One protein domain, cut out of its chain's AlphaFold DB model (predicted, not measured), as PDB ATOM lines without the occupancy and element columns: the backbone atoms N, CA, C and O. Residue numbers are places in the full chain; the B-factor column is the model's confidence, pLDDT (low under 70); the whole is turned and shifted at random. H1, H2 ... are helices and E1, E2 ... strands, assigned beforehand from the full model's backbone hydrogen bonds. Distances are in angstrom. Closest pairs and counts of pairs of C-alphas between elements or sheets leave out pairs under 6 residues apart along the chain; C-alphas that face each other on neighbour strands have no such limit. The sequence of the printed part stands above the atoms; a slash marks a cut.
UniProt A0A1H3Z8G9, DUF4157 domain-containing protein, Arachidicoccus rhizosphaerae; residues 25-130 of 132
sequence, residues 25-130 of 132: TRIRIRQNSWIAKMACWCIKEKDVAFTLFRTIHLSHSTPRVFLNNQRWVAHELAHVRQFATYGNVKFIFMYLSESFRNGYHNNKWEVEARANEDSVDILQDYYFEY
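This is residues 25 to 130 of the 132 residues of the protein "DUF4157 domain-containing protein" of Arachidicoccus rhizosphaerae (UniProt A0A1H3Z8G9). A strongly twisted four-stranded sheet is sandwiched between helix H1 on one face and the long helix H3 on the other, with short H2 also on the face opposite H1. H5 and H6 pack on H3, while H4 lies beyond the sheet, near H3 and H5. The printed part has 106 residues, with six named helices and four named strands in the order E1 H1 E2 E3 H2 H3 H4 H5 H6 E4. The sheet is mixed, in the order E2 E3 E1 E4, and the class is mixed, helices and strands. The whole is compact, with a radius of gyration of the C-alphas of 12.9 A and spans of 34 by 28 by 23 A.

E1, residues 25 to 31, begins at C-alpha 25 (-31.433, 49.743, -19.247) and is 19.9 A long. H1 is residues 34 to 42, 13.2 A; E2 is residues 48 to 52 and E3 residues 55 to 59. H2 is residues 63 to 67. H3, residues 70 to 86, is 24.2 A long and begins at C-alpha 70 (-17.157, 46.197, -28.249). H4, residues 88 to 102, is 21.3 A long. H5 is residues 108 to 115 and H6 residues 120 to 125. E4, residues 126 to 130, ends at C-alpha 130 (-19.011, 52.969, -12.855).

E1 and E4 are parallel, with N 29 and O 129 2.8 A apart, within hydrogen-bond range. E3 and E1 are parallel, with N 56 and O 28 at 2.8 A. E2 and E3 form an antiparallel hairpin, with N 57 and O 50 at 2.8 A. H1, at a height of 8.3 A over the sheet, and H3, at 7.4 A, make three layers, helices on both faces of a sheet. The closest C-alphas of H1 and E3 are those of Ala 36 and Ser 59, 5.5 A; those of E2 and H3 are Thr 51 and Glu 76, 5.9 A. H2 is on the sheet, on the opposite face to H1, and only just touches H3, only at the corner, with 3 pairs of C-alphas within 8 A, the closest being Leu 67 and Val 73, 6.3 A. H3 is the hub. It touches H5, closest C-alphas His 75 and Ala 113, 4.9 A, at a tilt of 38 degrees, only just steep, opposite ways. It touches H6, closest C-alphas Ala 74 and Ile 122, 6.4 A, at a steep tilt of 54 degrees, the same way. H4 is close to but not clearly touching H3, closest C-alphas Phe 83 and Phe 91, 6.0 A. Every O i to N i+4 pair is within hydrogen-bond range in H1, H2, H3, H4 and H5; H6 has 0 of 2, and 2 of 3 O i to N i+3 pairs.

The two C-alphas farthest apart are those of Arg 64 and Arg 101, 34.8 A. The printed part has no cut, and each link between named elements is tight. The mean pLDDT of the printed part is 85.2; residues 32 to 46, of which 34 to 42 belong to H1, are under 70.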
ATOM      1  N   THR A  25     -31.661  50.581 -20.419       85.25
ATOM      2  CA  THR A  25     -31.433  49.743 -19.247       85.25
ATOM      3  C   THR A  25     -30.099  50.108 -18.595       85.25
ATOM      4  O   THR A  25     -29.034  49.988 -19.189       85.25
ATOM      5  N   ARG A  26     -30.149  50.528 -17.324       88.38
ATOM      6  CA  ARG A  26     -28.951  50.783 -16.506       88.38
ATOM      7  C   ARG A  26     -28.135  49.515 -16.272       88.38
ATOM      8  O   ARG A  26     -28.717  48.546 -15.763       88.38
ATOM      9  N   ILE A  27     -26.825  49.598 -16.508       89.94
ATOM     10  CA  ILE A  27     -25.809  48.587 -16.182       89.94
ATOM     11  C   ILE A  27     -24.743  49.191 -15.274       89.94
ATOM     12  O   ILE A  27     -24.222  50.270 -15.540       89.94
ATOM     13  N   ARG A  28     -24.412  48.492 -14.189       90.44
ATOM     14  CA  ARG A  28     -23.331  48.894 -13.280       90.44
ATOM     15  C   ARG A  28     -22.067  48.121 -13.617       90.44
ATOM     16  O   ARG A  28     -22.149  46.913 -13.796       90.44
ATOM     17  N   ILE A  29     -20.909  48.770 -13.622       89.19
ATOM     18  CA  ILE A  29     -19.616  48.086 -13.710       89.19
ATOM     19  C   ILE A  29     -18.896  48.229 -12.370       89.19
ATOM     20  O   ILE A  29     -18.774  49.329 -11.826       89.19
ATOM     21  N   ARG A  30     -18.420  47.111 -11.818       86.81
ATOM     22  CA  ARG A  30     -17.624  47.081 -10.588       86.81
ATOM     23  C   ARG A  30     -16.294  46.388 -10.813       86.81
ATOM     24  O   ARG A  30     -16.257  45.222 -11.182       86.81
ATOM     25  N   GLN A  31     -15.213  47.080 -10.499       83.31
ATOM     26  CA  GLN A  31     -13.874  46.499 -10.475       83.31
ATOM     27  C   GLN A  31     -13.610  45.796  -9.141       83.31
ATOM     28  O   GLN A  31     -14.186  46.173  -8.117       83.31
ATOM     29  N   ASN A  32     -12.705  44.816  -9.143       69.69
ATOM     30  CA  ASN A  32     -12.106  44.236  -7.935       69.69
ATOM     31  C   ASN A  32     -13.115  43.699  -6.906       69.69
ATOM     32  O   ASN A  32     -12.835  43.674  -5.703       69.69
ATOM     33  N   SER A  33     -14.294  43.252  -7.348       69.25
ATOM     34  CA  SER A  33     -15.243  42.636  -6.429       69.25
ATOM     35  C   SER A  33     -14.691  41.294  -5.936       69.25
ATOM     36  O   SER A  33     -14.058  40.542  -6.675       69.25
ATOM     37  N   TRP A  34     -14.943  40.971  -4.670       65.94
ATOM     38  CA  TRP A  34     -14.645  39.657  -4.094       65.94
ATOM     39  C   TRP A  34     -15.208  38.493  -4.932       65.94
ATOM     40  O   TRP A  34     -14.543  37.475  -5.093       65.94
ATOM     41  N   ILE A  35     -16.375  38.688  -5.552       68.62
ATOM     42  CA  ILE A  35     -16.993  37.718  -6.466       68.62
ATOM     43  C   ILE A  35     -16.167  37.575  -7.760       68.62
ATOM     44  O   ILE A  35     -15.986  36.461  -8.236       68.62
ATOM     45  N   ALA A  36     -15.584  38.660  -8.287       62.03
ATOM     46  CA  ALA A  36     -14.702  38.610  -9.463       62.03
ATOM     47  C   ALA A  36     -13.421  37.823  -9.198       62.03
ATOM     48  O   ALA A  36     -12.967  37.059 -10.045       62.03
ATOM     49  N   LYS A  37     -12.882  37.941  -7.982       64.19
ATOM     50  CA  LYS A  37     -11.723  37.154  -7.551       64.19
ATOM     51  C   LYS A  37     -12.043  35.659  -7.477       64.19
ATOM     52  O   LYS A  37     -11.208  34.852  -7.867       64.19
ATOM     53  N   MET A  38     -13.246  35.295  -7.027       64.12
ATOM     54  CA  MET A  38     -13.699  33.899  -7.046       64.12
ATOM     55  C   MET A  38     -13.899  33.385  -8.478       64.12
ATOM     56  O   MET A  38     -13.445  32.287  -8.790       64.12
ATOM     57  N   ALA A  39     -14.505  34.186  -9.360       63.59
ATOM     58  CA  ALA A  39     -14.709  33.821 -10.763       63.59
ATOM     59  C   ALA A  39     -13.379  33.564 -11.500       63.59
ATOM     60  O   ALA A  39     -13.255  32.548 -12.178       63.59
ATOM     61  N   CYS A  40     -12.353  34.399 -11.290       59.78
ATOM     62  CA  CYS A  40     -11.003  34.181 -11.836       59.78
ATOM     63  C   CYS A  40     -10.319  32.902 -11.344       59.78
ATOM     64  O   CYS A  40      -9.400  32.404 -11.985       59.78
ATOM     65  N   TRP A  41     -10.706  32.372 -10.187       54.91
ATOM     66  CA  TRP A  41     -10.132  31.113  -9.719       54.91
ATOM     67  C   TRP A  41     -10.730  29.912 -10.463       54.91
ATOM     68  O   TRP A  41     -10.057  28.902 -10.671       54.91
ATOM     69  N   CYS A  42     -11.977  30.045 -10.919       58.03
ATOM     70  CA  CYS A  42     -12.662  29.054 -11.745       58.03
ATOM     71  C   CYS A  42     -12.303  29.178 -13.235       58.03
ATOM     72  O   CYS A  42     -12.186  28.167 -13.926       58.03
ATOM     73  N   ILE A  43     -12.113  30.406 -13.719       60.19
ATOM     74  CA  ILE A  43     -11.830  30.737 -15.116       60.19
ATOM     75  C   ILE A  43     -10.349  31.120 -15.189       60.19
ATOM     76  O   ILE A  43      -9.978  32.196 -14.742       60.19
ATOM     77  N   LYS A  44      -9.488  30.238 -15.717       61.72
ATOM     78  CA  LYS A  44      -8.015  30.404 -15.791       61.72
ATOM     79  C   LYS A  44      -7.545  31.536 -16.731       61.72
ATOM     80  O   LYS A  44      -6.453  31.458 -17.295       61.72
ATOM     81  N   GLU A  45      -8.350  32.570 -16.924       63.03
ATOM     82  CA  GLU A  45      -8.050  33.723 -17.764       63.03
ATOM     83  C   GLU A  45      -7.584  34.912 -16.918       63.03
ATOM     84  O   GLU A  45      -7.973  35.077 -15.760       63.03
ATOM     85  N   LYS A  46      -6.685  35.721 -17.489       64.56
ATOM     86  CA  LYS A  46      -6.074  36.858 -16.786       64.56
ATOM     87  C   LYS A  46      -7.063  38.008 -16.634       64.56
ATOM     88  O   LYS A  46      -7.232  38.504 -15.525       64.56
ATOM     89  N   ASP A  47      -7.746  38.357 -17.718       72.38
ATOM     90  CA  ASP A  47      -8.736  39.426 -17.764       72.38
ATOM     91  C   ASP A  47     -10.125  38.803 -17.829       72.38
ATOM     92  O   ASP A  47     -10.461  38.131 -18.797       72.38
ATOM     93  N   VAL A  48     -10.926  39.002 -16.783       77.69
ATOM     94  CA  VAL A  48     -12.254  38.385 -16.683       77.69
ATOM     95  C   VAL A  48     -13.281  39.470 -16.433       77.69
ATOM     96  O   VAL A  48     -13.149  40.269 -15.501       77.69
ATOM     97  N   ALA A  49     -14.323  39.474 -17.256       85.12
ATOM     98  CA  ALA A  49     -15.583  40.095 -16.911       85.12
ATOM     99  C   ALA A  49     -16.572  38.973 -16.601       85.12
ATOM    100  O   ALA A  49     -16.482  37.883 -17.157       85.12
ATOM    101  N   PHE A  50     -17.460  39.217 -15.649       87.56
ATOM    102  CA  PHE A  50     -18.615  38.356 -15.471       87.56
ATOM    103  C   PHE A  50     -19.830  39.200 -15.126       87.56
ATOM    104  O   PHE A  50     -19.752  40.182 -14.374       87.56
ATOM    105  N   THR A  51     -20.976  38.780 -15.633       90.19
ATOM    106  CA  THR A  51     -22.243  39.449 -15.387       90.19
ATOM    107  C   THR A  51     -23.012  38.760 -14.270       90.19
ATOM    108  O   THR A  51     -23.210  37.548 -14.268       90.19
ATOM    109  N   LEU A  52     -23.504  39.554 -13.321       89.69
ATOM    110  CA  LEU A  52     -24.473  39.131 -12.320       89.69
ATOM    111  C   LEU A  52     -25.646  40.107 -12.299       89.69
ATOM    112  O   LEU A  52     -25.526  41.270 -11.896       89.69
ATOM    113  N   PHE A  53     -26.808  39.614 -12.726       91.31
ATOM    114  CA  PHE A  53     -28.024  40.406 -12.895       91.31
ATOM    115  C   PHE A  53     -27.811  41.569 -13.883       91.31
ATOM    116  O   PHE A  53     -27.791  41.366 -15.090       91.31
ATOM    117  N   ARG A  54     -27.646  42.795 -13.373       90.81
ATOM    118  CA  ARG A  54     -27.402  44.034 -14.139       90.81
ATOM    119  C   ARG A  54     -26.066  44.681 -13.768       90.81
ATOM    120  O   ARG A  54     -25.882  45.886 -13.949       90.81
ATOM    121  N   THR A  55     -25.176  43.902 -13.159       90.50
ATOM    122  CA  THR A  55     -23.847  44.346 -12.746       90.50
ATOM    123  C   THR A  55     -22.799  43.504 -13.447       90.50
ATOM    124  O   THR A  55     -22.787  42.288 -13.298       90.50
ATOM    125  N   ILE A  56     -21.913  44.166 -14.178       91.56
ATOM    126  CA  ILE A  56     -20.727  43.567 -14.777       91.56
ATOM    127  C   ILE A  56     -19.582  43.768 -13.797       91.56
ATOM    128  O   ILE A  56     -19.345  44.866 -13.289       91.56
ATOM    129  N   HIS A  57     -18.878  42.698 -13.499       90.12
ATOM    130  CA  HIS A  57     -17.774  42.699 -12.568       90.12
ATOM    131  C   HIS A  57     -16.479  42.418 -13.314       90.12
ATOM    132  O   HIS A  57     -16.367  41.400 -13.985       90.12
ATOM    133  N   LEU A  58     -15.507  43.314 -13.169       88.19
ATOM    134  CA  LEU A  58     -14.209  43.215 -13.825       88.19
ATOM    135  C   LEU A  58     -13.143  42.746 -12.833       88.19
ATOM    136  O   LEU A  58     -13.057  43.253 -11.707       88.19
ATOM    137  N   SER A  59     -12.312  41.813 -13.280       84.00
ATOM    138  CA  SER A  59     -11.099  41.360 -12.606       84.00
ATOM    139  C   SER A  59      -9.898  41.590 -13.517       84.00
ATOM    140  O   SER A  59      -9.958  41.270 -14.701       84.00
ATOM    141  N   HIS A  60      -8.840  42.189 -12.968       83.00
ATOM    142  CA  HIS A  60      -7.608  42.598 -13.669       83.00
ATOM    143  C   HIS A  60      -7.776  43.551 -14.872       83.00
ATOM    144  O   HIS A  60      -6.785  43.961 -15.463       83.00
ATOM    145  N   SER A  61      -8.998  44.007 -15.159       84.38
ATOM    146  CA  SER A  61      -9.307  44.988 -16.201       84.38
ATOM    147  C   SER A  61     -10.031  46.215 -15.633       84.38
ATOM    148  O   SER A  61     -10.584  46.189 -14.530       84.38
ATOM    149  N   THR A  62     -10.030  47.309 -16.396       85.44
ATOM    150  CA  THR A  62     -10.685  48.576 -16.034       85.44
ATOM    151  C   THR A  62     -11.928  48.802 -16.902       85.44
ATOM    152  O   THR A  62     -11.965  48.326 -18.038       85.44
ATOM    153  N   PRO A  63     -12.933  49.579 -16.447       85.25
ATOM    154  CA  PRO A  63     -14.101  49.937 -17.238       85.25
ATOM    155  C   PRO A  63     -13.709  50.558 -18.569       85.25
ATOM    156  O   PRO A  63     -14.320  50.249 -19.578       85.25
ATOM    157  N   ARG A  64     -12.642  51.363 -18.604       84.62
ATOM    158  CA  ARG A  64     -12.145  51.957 -19.847       84.62
ATOM    159  C   ARG A  64     -11.654  50.903 -20.842       84.62
ATOM    160  O   ARG A  64     -11.985  50.995 -22.018       84.62
ATOM    161  N   VAL A  65     -10.878  49.919 -20.382       86.06
ATOM    162  CA  VAL A  65     -10.387  48.818 -21.231       86.06
ATOM    163  C   VAL A  65     -11.552  47.956 -21.714       86.06
ATOM    164  O   VAL A  65     -11.659  47.691 -22.908       86.06
ATOM    165  N   PHE A  66     -12.456  47.592 -20.803       88.12
ATOM    166  CA  PHE A  66     -13.663  46.827 -21.106       88.12
ATOM    167  C   PHE A  66     -14.549  47.538 -22.140       88.12
ATOM    168  O   PHE A  66     -14.841  46.976 -23.189       88.12
ATOM    169  N   LEU A  67     -14.907  48.804 -21.903       87.69
ATOM    170  CA  LEU A  67     -15.807  49.577 -22.767       87.69
ATOM    171  C   LEU A  67     -15.212  49.880 -24.148       87.69
ATOM    172  O   LEU A  67     -15.962  50.105 -25.095       87.69
ATOM    173  N   ASN A  68     -13.884  49.866 -24.287       87.00
ATOM    174  CA  ASN A  68     -13.223  50.018 -25.582       87.00
ATOM    175  C   ASN A  68     -13.245  48.725 -26.422       87.00
ATOM    176  O   ASN A  68     -12.944  48.767 -27.613       87.00
ATOM    177  N   ASN A  69     -13.605  47.582 -25.830       88.81
ATOM    178  CA  ASN A  69     -13.730  46.303 -26.520       88.81
ATOM    179  C   ASN A  69     -15.211  45.969 -26.760       88.81
ATOM    180  O   ASN A  69     -15.881  45.388 -25.909       88.81
ATOM    181  N   GLN A  70     -15.728  46.333 -27.936       88.44
ATOM    182  CA  GLN A  70     -17.157  46.197 -28.249       88.44
ATOM    183  C   GLN A  70     -17.662  44.755 -28.166       88.44
ATOM    184  O   GLN A  70     -18.737  44.529 -27.619       88.44
ATOM    185  N   ARG A  71     -16.861  43.791 -28.636       90.50
ATOM    186  CA  ARG A  71     -17.200  42.364 -28.574       90.50
ATOM    187  C   ARG A  71     -17.347  41.890 -27.137       90.50
ATOM    188  O   ARG A  71     -18.325  41.235 -26.797       90.50
ATOM    189  N   TRP A  72     -16.418  42.296 -26.275       90.25
ATOM    190  CA  TRP A  72     -16.467  41.954 -24.857       90.25
ATOM    191  C   TRP A  72     -17.686  42.568 -24.159       90.25
ATOM    192  O   TRP A  72     -18.356  41.912 -23.370       90.25
ATOM    193  N   VAL A  73     -18.031  43.811 -24.500       91.50
ATOM    194  CA  VAL A  73     -19.238  44.459 -23.974       91.50
ATOM    195  C   VAL A  73     -20.503  43.747 -24.446       91.50
ATOM    196  O   VAL A  73     -21.385  43.481 -23.633       91.50
ATOM    197  N   ALA A  74     -20.595  43.418 -25.734       91.56
ATOM    198  CA  ALA A  74     -21.736  42.708 -26.300       91.56
ATOM    199  C   ALA A  74     -21.927  41.324 -25.656       91.56
ATOM    200  O   ALA A  74     -23.055  40.968 -25.315       91.56
ATOM    201  N   HIS A  75     -20.828  40.607 -25.396       93.94
ATOM    202  CA  HIS A  75     -20.828  39.339 -24.667       93.94
ATOM    203  C   HIS A  75     -21.480  39.477 -23.282       93.94
ATOM    204  O   HIS A  75     -22.453  38.794 -22.966       93.94
ATOM    205  N   GLU A  76     -21.012  40.421 -22.462       93.50
ATOM    206  CA  GLU A  76     -21.564  40.624 -21.117       93.50
ATOM    207  C   GLU A  76     -23.024  41.100 -21.145       93.50
ATOM    208  O   GLU A  76     -23.851  40.690 -20.328       93.50
ATOM    209  N   LEU A  77     -23.395  41.936 -22.118       92.88
ATOM    210  CA  LEU A  77     -24.787  42.352 -22.283       92.88
ATOM    211  C   LEU A  77     -25.703  41.199 -22.711       92.88
ATOM    212  O   LEU A  77     -26.878  41.198 -22.330       92.88
ATOM    213  N   ALA A  78     -25.198  40.202 -23.442       94.00
ATOM    214  CA  ALA A  78     -25.960  38.992 -23.735       94.00
ATOM    215  C   ALA A  78     -26.334  38.264 -22.435       94.00
ATOM    216  O   ALA A  78     -27.499  37.909 -22.247       94.00
ATOM    217  N   HIS A  79     -25.414  38.166 -21.471       94.44
ATOM    218  CA  HIS A  79     -25.739  37.639 -20.144       94.44
ATOM    219  C   HIS A  79     -26.771  38.489 -19.407       94.44
ATOM    220  O   HIS A  79     -27.690  37.940 -18.800       94.44
ATOM    221  N   VAL A  80     -26.701  39.822 -19.499       93.25
ATOM    222  CA  VAL A  80     -27.746  40.692 -18.932       93.25
ATOM    223  C   VAL A  80     -29.119  40.362 -19.534       93.25
ATOM    224  O   VAL A  80     -30.107  40.268 -18.799       93.25
ATOM    225  N   ARG A  81     -29.203  40.158 -20.856       92.88
ATOM    226  CA  ARG A  81     -30.447  39.754 -21.534       92.88
ATOM    227  C   ARG A  81     -30.920  38.375 -21.092       92.88
ATOM    228  O   ARG A  81     -32.111  38.204 -20.836       92.88
ATOM    229  N   GLN A  82     -30.018  37.411 -20.941       94.06
ATOM    230  CA  GLN A  82     -30.351  36.075 -20.443       94.06
ATOM    231  C   GLN A  82     -30.895  36.133 -19.006       94.06
ATOM    232  O   GLN A  82     -31.934  35.536 -18.717       94.06
ATOM    233  N   PHE A  83     -30.275  36.923 -18.122       94.12
ATOM    234  CA  PHE A  83     -30.781  37.182 -16.770       94.12
ATOM    235  C   PHE A  83     -32.184  37.803 -16.786       94.12
ATOM    236  O   PHE A  83     -33.047  37.387 -16.010       94.12
ATOM    237  N   ALA A  84     -32.426  38.767 -17.680       91.62
ATOM    238  CA  ALA A  84     -33.737  39.391 -17.843       91.62
ATOM    239  C   ALA A  84     -34.793  38.414 -18.393       91.62
ATOM    240  O   ALA A  84     -35.938  38.444 -17.951       91.62
ATOM    241  N   THR A  85     -34.402  37.526 -19.310       93.38
ATOM    242  CA  THR A  85     -35.292  36.566 -19.985       93.38
ATOM    243  C   THR A  85     -35.684  35.407 -19.074       93.38
ATOM    244  O   THR A  85     -36.852  35.032 -18.989       93.38
ATOM    245  N   TYR A  86     -34.711  34.825 -18.374       93.06
ATOM    246  CA  TYR A  86     -34.913  33.611 -17.583       93.06
ATOM    247  C   TYR A  86     -35.172  33.876 -16.099       93.06
ATOM    248  O   TYR A  86     -35.599  32.967 -15.382       93.06
ATOM    249  N   GLY A  87     -34.934  35.103 -15.640       92.81
ATOM    250  CA  GLY A  87     -35.030  35.492 -14.243       92.81
ATOM    251  C   GLY A  87     -33.759  35.173 -13.452       92.81
ATOM    252  O   GLY A  87     -33.132  34.125 -13.605       92.81
ATOM    253  N   ASN A  88     -33.423  36.085 -12.542       90.38
ATOM    254  CA  ASN A  88     -32.166  36.138 -11.796       90.38
ATOM    255  C   ASN A  88     -31.699  34.805 -11.194       90.38
ATOM    256  O   ASN A  88     -30.627  34.304 -11.522       90.38
ATOM    257  N   VAL A  89     -32.503  34.228 -10.303       90.50
ATOM    258  CA  VAL A  89     -32.117  33.030  -9.544       90.50
ATOM    259  C   VAL A  89     -32.156  31.783 -10.426       90.50
ATOM    260  O   VAL A  89     -31.240  30.964 -10.398       90.50
ATOM    261  N   LYS A  90     -33.197  31.660 -11.256       92.88
ATOM    262  CA  LYS A  90     -33.379  30.520 -12.160       92.88
ATOM    263  C   LYS A  90     -32.226  30.419 -13.157       92.88
ATOM    264  O   LYS A  90     -31.727  29.321 -13.391       92.88
ATOM    265  N   PHE A  91     -31.783  31.547 -13.711       93.69
ATOM    266  CA  PHE A  91     -30.680  31.565 -14.662       93.69
ATOM    267  C   PHE A  91     -29.371  31.067 -14.046       93.69
ATOM    268  O   PHE A  91     -28.712  30.239 -14.664       93.69
ATOM    269  N   ILE A  92     -29.050  31.460 -12.807       91.88
ATOM    270  CA  ILE A  92     -27.851  30.972 -12.101       91.88
ATOM    271  C   ILE A  92     -27.860  29.443 -12.017       91.88
ATOM    272  O   ILE A  92     -26.886  28.801 -12.402       91.88
ATOM    273  N   PHE A  93     -28.967  28.843 -11.569       92.25
ATOM    274  CA  PHE A  93     -29.056  27.385 -11.459       92.25
ATOM    275  C   PHE A  93     -28.941  26.684 -12.815       92.25
ATOM    276  O   PHE A  93     -28.226  25.689 -12.930       92.25
ATOM    277  N   MET A  94     -29.610  27.204 -13.849       93.50
ATOM    278  CA  MET A  94     -29.517  26.640 -15.199       93.50
ATOM    279  C   MET A  94     -28.097  26.744 -15.755       93.50
ATOM    280  O   MET A  94     -27.595  25.766 -16.300       93.50
ATOM    281  N   TYR A  95     -27.447  27.897 -15.590       92.81
ATOM    282  CA  TYR A  95     -26.087  28.136 -16.057       92.81
ATOM    283  C   TYR A  95     -25.092  27.212 -15.348       92.81
ATOM    284  O   TYR A  95     -24.315  26.531 -16.009       92.81
ATOM    285  N   LEU A  96     -25.142  27.121 -14.015       90.69
ATOM    286  CA  LEU A  96     -24.247  26.249 -13.249       90.69
ATOM    287  C   LEU A  96     -24.473  24.768 -13.574       90.69
ATOM    288  O   LEU A  96     -23.507  24.023 -13.737       90.69
ATOM    289  N   SER A  97     -25.733  24.339 -13.708       93.00
ATOM    290  CA  SER A  97     -26.049  22.955 -14.071       93.00
ATOM    291  C   SER A  97     -25.556  22.600 -15.473       93.00
ATOM    292  O   SER A  97     -25.116  21.471 -15.679       93.00
ATOM    293  N   GLU A  98     -25.648  23.526 -16.426       93.81
ATOM    294  CA  GLU A  98     -25.140  23.345 -17.785       93.81
ATOM    295  C   GLU A  98     -23.607  23.294 -17.796       93.81
ATOM    296  O   GLU A  98     -23.030  22.364 -18.353       93.81
ATOM    297  N   SER A  99     -22.948  24.228 -17.103       89.94
ATOM    298  CA  SER A  99     -21.488  24.255 -16.967       89.94
ATOM    299  C   SER A  99     -20.937  22.988 -16.316       89.94
ATOM    300  O   SER A  99     -19.873  22.521 -16.707       89.94
ATOM    301  N   PHE A 100     -21.649  22.397 -15.352       89.12
ATOM    302  CA  PHE A 100     -21.234  21.132 -14.741       89.12
ATOM    303  C   PHE A 100     -21.333  19.945 -15.710       89.12
ATOM    304  O   PHE A 100     -20.502  19.043 -15.666       89.12
ATOM    305  N   ARG A 101     -22.340  19.936 -16.593       91.94
ATOM    306  CA  ARG A 101     -22.571  18.839 -17.549       91.94
ATOM    307  C   ARG A 101     -21.684  18.935 -18.787       91.94
ATOM    308  O   ARG A 101     -21.148  17.924 -19.223       91.94
ATOM    309  N   ASN A 102     -21.536  20.140 -19.333       92.62
ATOM    310  CA  ASN A 102     -20.926  20.373 -20.644       92.62
ATOM    311  C   ASN A 102     -19.582  21.118 -20.556       92.62
ATOM    312  O   ASN A 102     -18.854  21.196 -21.543       92.62
ATOM    313  N   GLY A 103     -19.220  21.633 -19.379       87.88
ATOM    314  CA  GLY A 103     -18.079  22.526 -19.198       87.88
ATOM    315  C   GLY A 103     -18.419  23.980 -19.535       87.88
ATOM    316  O   GLY A 103     -19.419  24.271 -20.188       87.88
ATOM    317  N   TYR A 104     -17.562  24.905 -19.097       85.12
ATOM    318  CA  TYR A 104     -17.736  26.345 -19.328       85.12
ATOM    319  C   TYR A 104     -17.801  26.684 -20.826       85.12
ATOM    320  O   TYR A 104     -18.776  27.257 -21.296       85.12
ATOM    321  N   HIS A 105     -16.812  26.243 -21.609       86.31
ATOM    322  CA  HIS A 105     -16.736  26.602 -23.028       86.31
ATOM    323  C   HIS A 105     -17.888  26.041 -23.870       86.31
ATOM    324  O   HIS A 105     -18.273  26.694 -24.829       86.31
ATOM    325  N   ASN A 106     -18.482  24.898 -23.519       90.69
ATOM    326  CA  ASN A 106     -19.613  24.340 -24.272       90.69
ATOM    327  C   ASN A 106     -20.972  24.659 -23.636       90.69
ATOM    328  O   ASN A 106     -21.991  24.127 -24.072       90.69
ATOM    329  N   ASN A 107     -21.015  25.517 -22.613       93.62
ATOM    330  CA  ASN A 107     -22.276  25.976 -22.054       93.62
ATOM    331  C   ASN A 107     -23.065  26.725 -23.139       93.62
ATOM    332  O   ASN A 107     -22.568  27.680 -23.736       93.62
ATOM    333  N   LYS A 108     -24.308  26.308 -23.395       94.75
ATOM    334  CA  LYS A 108     -25.156  26.917 -24.431       94.75
ATOM    335  C   LYS A 108     -25.331  28.435 -24.279       94.75
ATOM    336  O   LYS A 108     -25.474  29.119 -25.285       94.75
ATOM    337  N   TRP A 109     -25.276  28.965 -23.056       94.94
ATOM    338  CA  TRP A 109     -25.377  30.402 -22.789       94.94
ATOM    339  C   TRP A 109     -24.097  31.161 -23.134       94.94
ATOM    340  O   TRP A 109     -24.186  32.281 -23.625       94.94
ATOM    341  N   GLU A 110     -22.936  30.532 -22.961       94.19
ATOM    342  CA  GLU A 110     -21.646  31.047 -23.440       94.19
ATOM    343  C   GLU A 110     -21.567  31.013 -24.969       94.19
ATOM    344  O   GLU A 110     -21.028  31.918 -25.600       94.19
ATOM    345  N   VAL A 111     -22.121  29.966 -25.589       94.75
ATOM    346  CA  VAL A 111     -22.216  29.860 -27.053       94.75
ATOM    347  C   VAL A 111     -23.121  30.958 -27.613       94.75
ATOM    348  O   VAL A 111     -22.739  31.620 -28.575       94.75
ATOM    349  N   GLU A 112     -24.281  31.188 -26.996       93.25
ATOM    350  CA  GLU A 112     -25.180  32.282 -27.367       93.25
ATOM    351  C   GLU A 112     -24.520  33.656 -27.169       93.25
ATOM    352  O   GLU A 112     -24.629  34.510 -28.048       93.25
ATOM    353  N   ALA A 113     -23.812  33.871 -26.055       93.12
ATOM    354  CA  ALA A 113     -23.107  35.124 -25.798       93.12
ATOM    355  C   ALA A 113     -22.031  35.393 -26.862       93.12
ATOM    356  O   ALA A 113     -22.012  36.475 -27.447       93.12
ATOM    357  N   ARG A 114     -21.224  34.379 -27.212       93.44
ATOM    358  CA  ARG A 114     -20.229  34.470 -28.296       93.44
ATOM    359  C   ARG A 114     -20.852  34.753 -29.658       93.44
ATOM    360  O   ARG A 114     -20.304  35.533 -30.427       93.44
ATOM    361  N   ALA A 115     -22.005  34.154 -29.955       92.25
ATOM    362  CA  ALA A 115     -22.724  34.410 -31.202       92.25
ATOM    363  C   ALA A 115     -23.252  35.854 -31.307       92.25
ATOM    364  O   ALA A 115     -23.502  36.328 -32.412       92.25
ATOM    365  N   ASN A 116     -23.408  36.556 -30.180       88.69
ATOM    366  CA  ASN A 116     -23.886  37.937 -30.121       88.69
ATOM    367  C   ASN A 116     -22.764  38.984 -30.007       88.69
ATOM    368  O   ASN A 116     -23.067  40.170 -29.896       88.69
ATOM    369  N   GLU A 117     -21.488  38.593 -30.045       90.19
ATOM    370  CA  GLU A 117     -20.363  39.530 -29.886       90.19
ATOM    371  C   GLU A 117     -20.306  40.614 -30.970       90.19
ATOM    372  O   GLU A 117     -19.860  41.728 -30.699       90.19
ATOM    373  N   ASP A 118     -20.789  40.314 -32.175       87.44
ATOM    374  CA  ASP A 118     -20.800  41.250 -33.306       87.44
ATOM    375  C   ASP A 118     -22.110  42.062 -33.405       87.44
ATOM    376  O   ASP A 118     -22.262  42.921 -34.279       87.44
ATOM    377  N   SER A 119     -23.069  41.829 -32.503       79.75
ATOM    378  CA  SER A 119     -24.387  42.471 -32.517       79.75
ATOM    379  C   SER A 119     -24.319  43.901 -31.976       79.75
ATOM    380  O   SER A 119     -24.629  44.144 -30.814       79.75
ATOM    381  N   VAL A 120     -23.974  44.882 -32.814       73.38
ATOM    382  CA  VAL A 120     -23.883  46.309 -32.424       73.38
ATOM    383  C   VAL A 120     -25.192  46.850 -31.825       73.38
ATOM    384  O   VAL A 120     -25.168  47.718 -30.950       73.38
ATOM    385  N   ASP A 121     -26.337  46.306 -32.233       77.38
ATOM    386  CA  ASP A 121     -27.654  46.741 -31.763       77.38
ATOM    387  C   ASP A 121     -27.860  46.515 -30.261       77.38
ATOM    388  O   ASP A 121     -28.550  47.307 -29.618       77.38
ATOM    389  N   ILE A 122     -27.209  45.502 -29.663       75.94
ATOM    390  CA  ILE A 122     -27.329  45.253 -28.218       75.94
ATOM    391  C   ILE A 122     -26.871  46.452 -27.401       75.94
ATOM    392  O   ILE A 122     -27.395  46.697 -26.327       75.94
ATOM    393  N   LEU A 123     -25.931  47.233 -27.920       77.38
ATOM    394  CA  LEU A 123     -25.284  48.325 -27.210       77.38
ATOM    395  C   LEU A 123     -26.208  49.542 -27.066       77.38
ATOM    396  O   LEU A 123     -26.057  50.334 -26.134       77.38
ATOM    397  N   GLN A 124     -27.184  49.691 -27.965       79.62
ATOM    398  CA  GLN A 124     -28.067  50.857 -28.003       79.62
ATOM    399  C   GLN A 124     -29.073  50.866 -26.845       79.62
ATOM    400  O   GLN A 124     -29.463  51.944 -26.384       79.62
ATOM    401  N   ASP A 125     -29.412  49.687 -26.320       82.56
ATOM    402  CA  ASP A 125     -30.418  49.493 -25.274       82.56
ATOM    403  C   ASP A 125     -29.915  49.822 -23.862       82.56
ATOM    404  O   ASP A 125     -30.712  49.874 -22.921       82.56
ATOM    405  N   TYR A 126     -28.608  50.045 -23.673       85.38
ATOM    406  CA  TYR A 126     -28.001  50.160 -22.343       85.38
ATOM    407  C   TYR A 126     -27.217  51.459 -22.149       85.38
ATOM    408  O   TYR A 126     -26.802  52.137 -23.088       85.38
ATOM    409  N   TYR A 127     -27.007  51.807 -20.882       85.25
ATOM    410  CA  TYR A 127     -25.990  52.770 -20.466       85.25
ATOM    411  C   TYR A 127     -25.235  52.229 -19.257       85.25
ATOM    412  O   TYR A 127     -25.791  51.462 -18.461       85.25
ATOM    413  N   PHE A 128     -23.981  52.652 -19.112       85.56
ATOM    414  CA  PHE A 128     -23.077  52.134 -18.097       85.56
ATOM    415  C   PHE A 128     -22.807  53.177 -17.019       85.56
ATOM    416  O   PHE A 128     -22.699  54.378 -17.263       85.56
ATOM    417  N   GLU A 129     -22.694  52.687 -15.797       85.19
ATOM    418  CA  GLU A 129     -22.341  53.463 -14.623       85.19
ATOM    419  C   GLU A 129     -21.192  52.757 -13.917       85.19
ATOM    420  O   GLU A 129     -21.290  51.566 -13.600       85.19
ATOM    421  N   TYR A 130     -20.117  53.486 -13.642       80.44
ATOM    422  CA  TYR A 130     -19.011  52.969 -12.855       80.44
ATOM    423  C   TYR A 130     -18.379  54.056 -11.999       80.44
ATOM    424  O   TYR A 130     -18.514  55.254 -12.242       80.44
TER     425      TYR A 130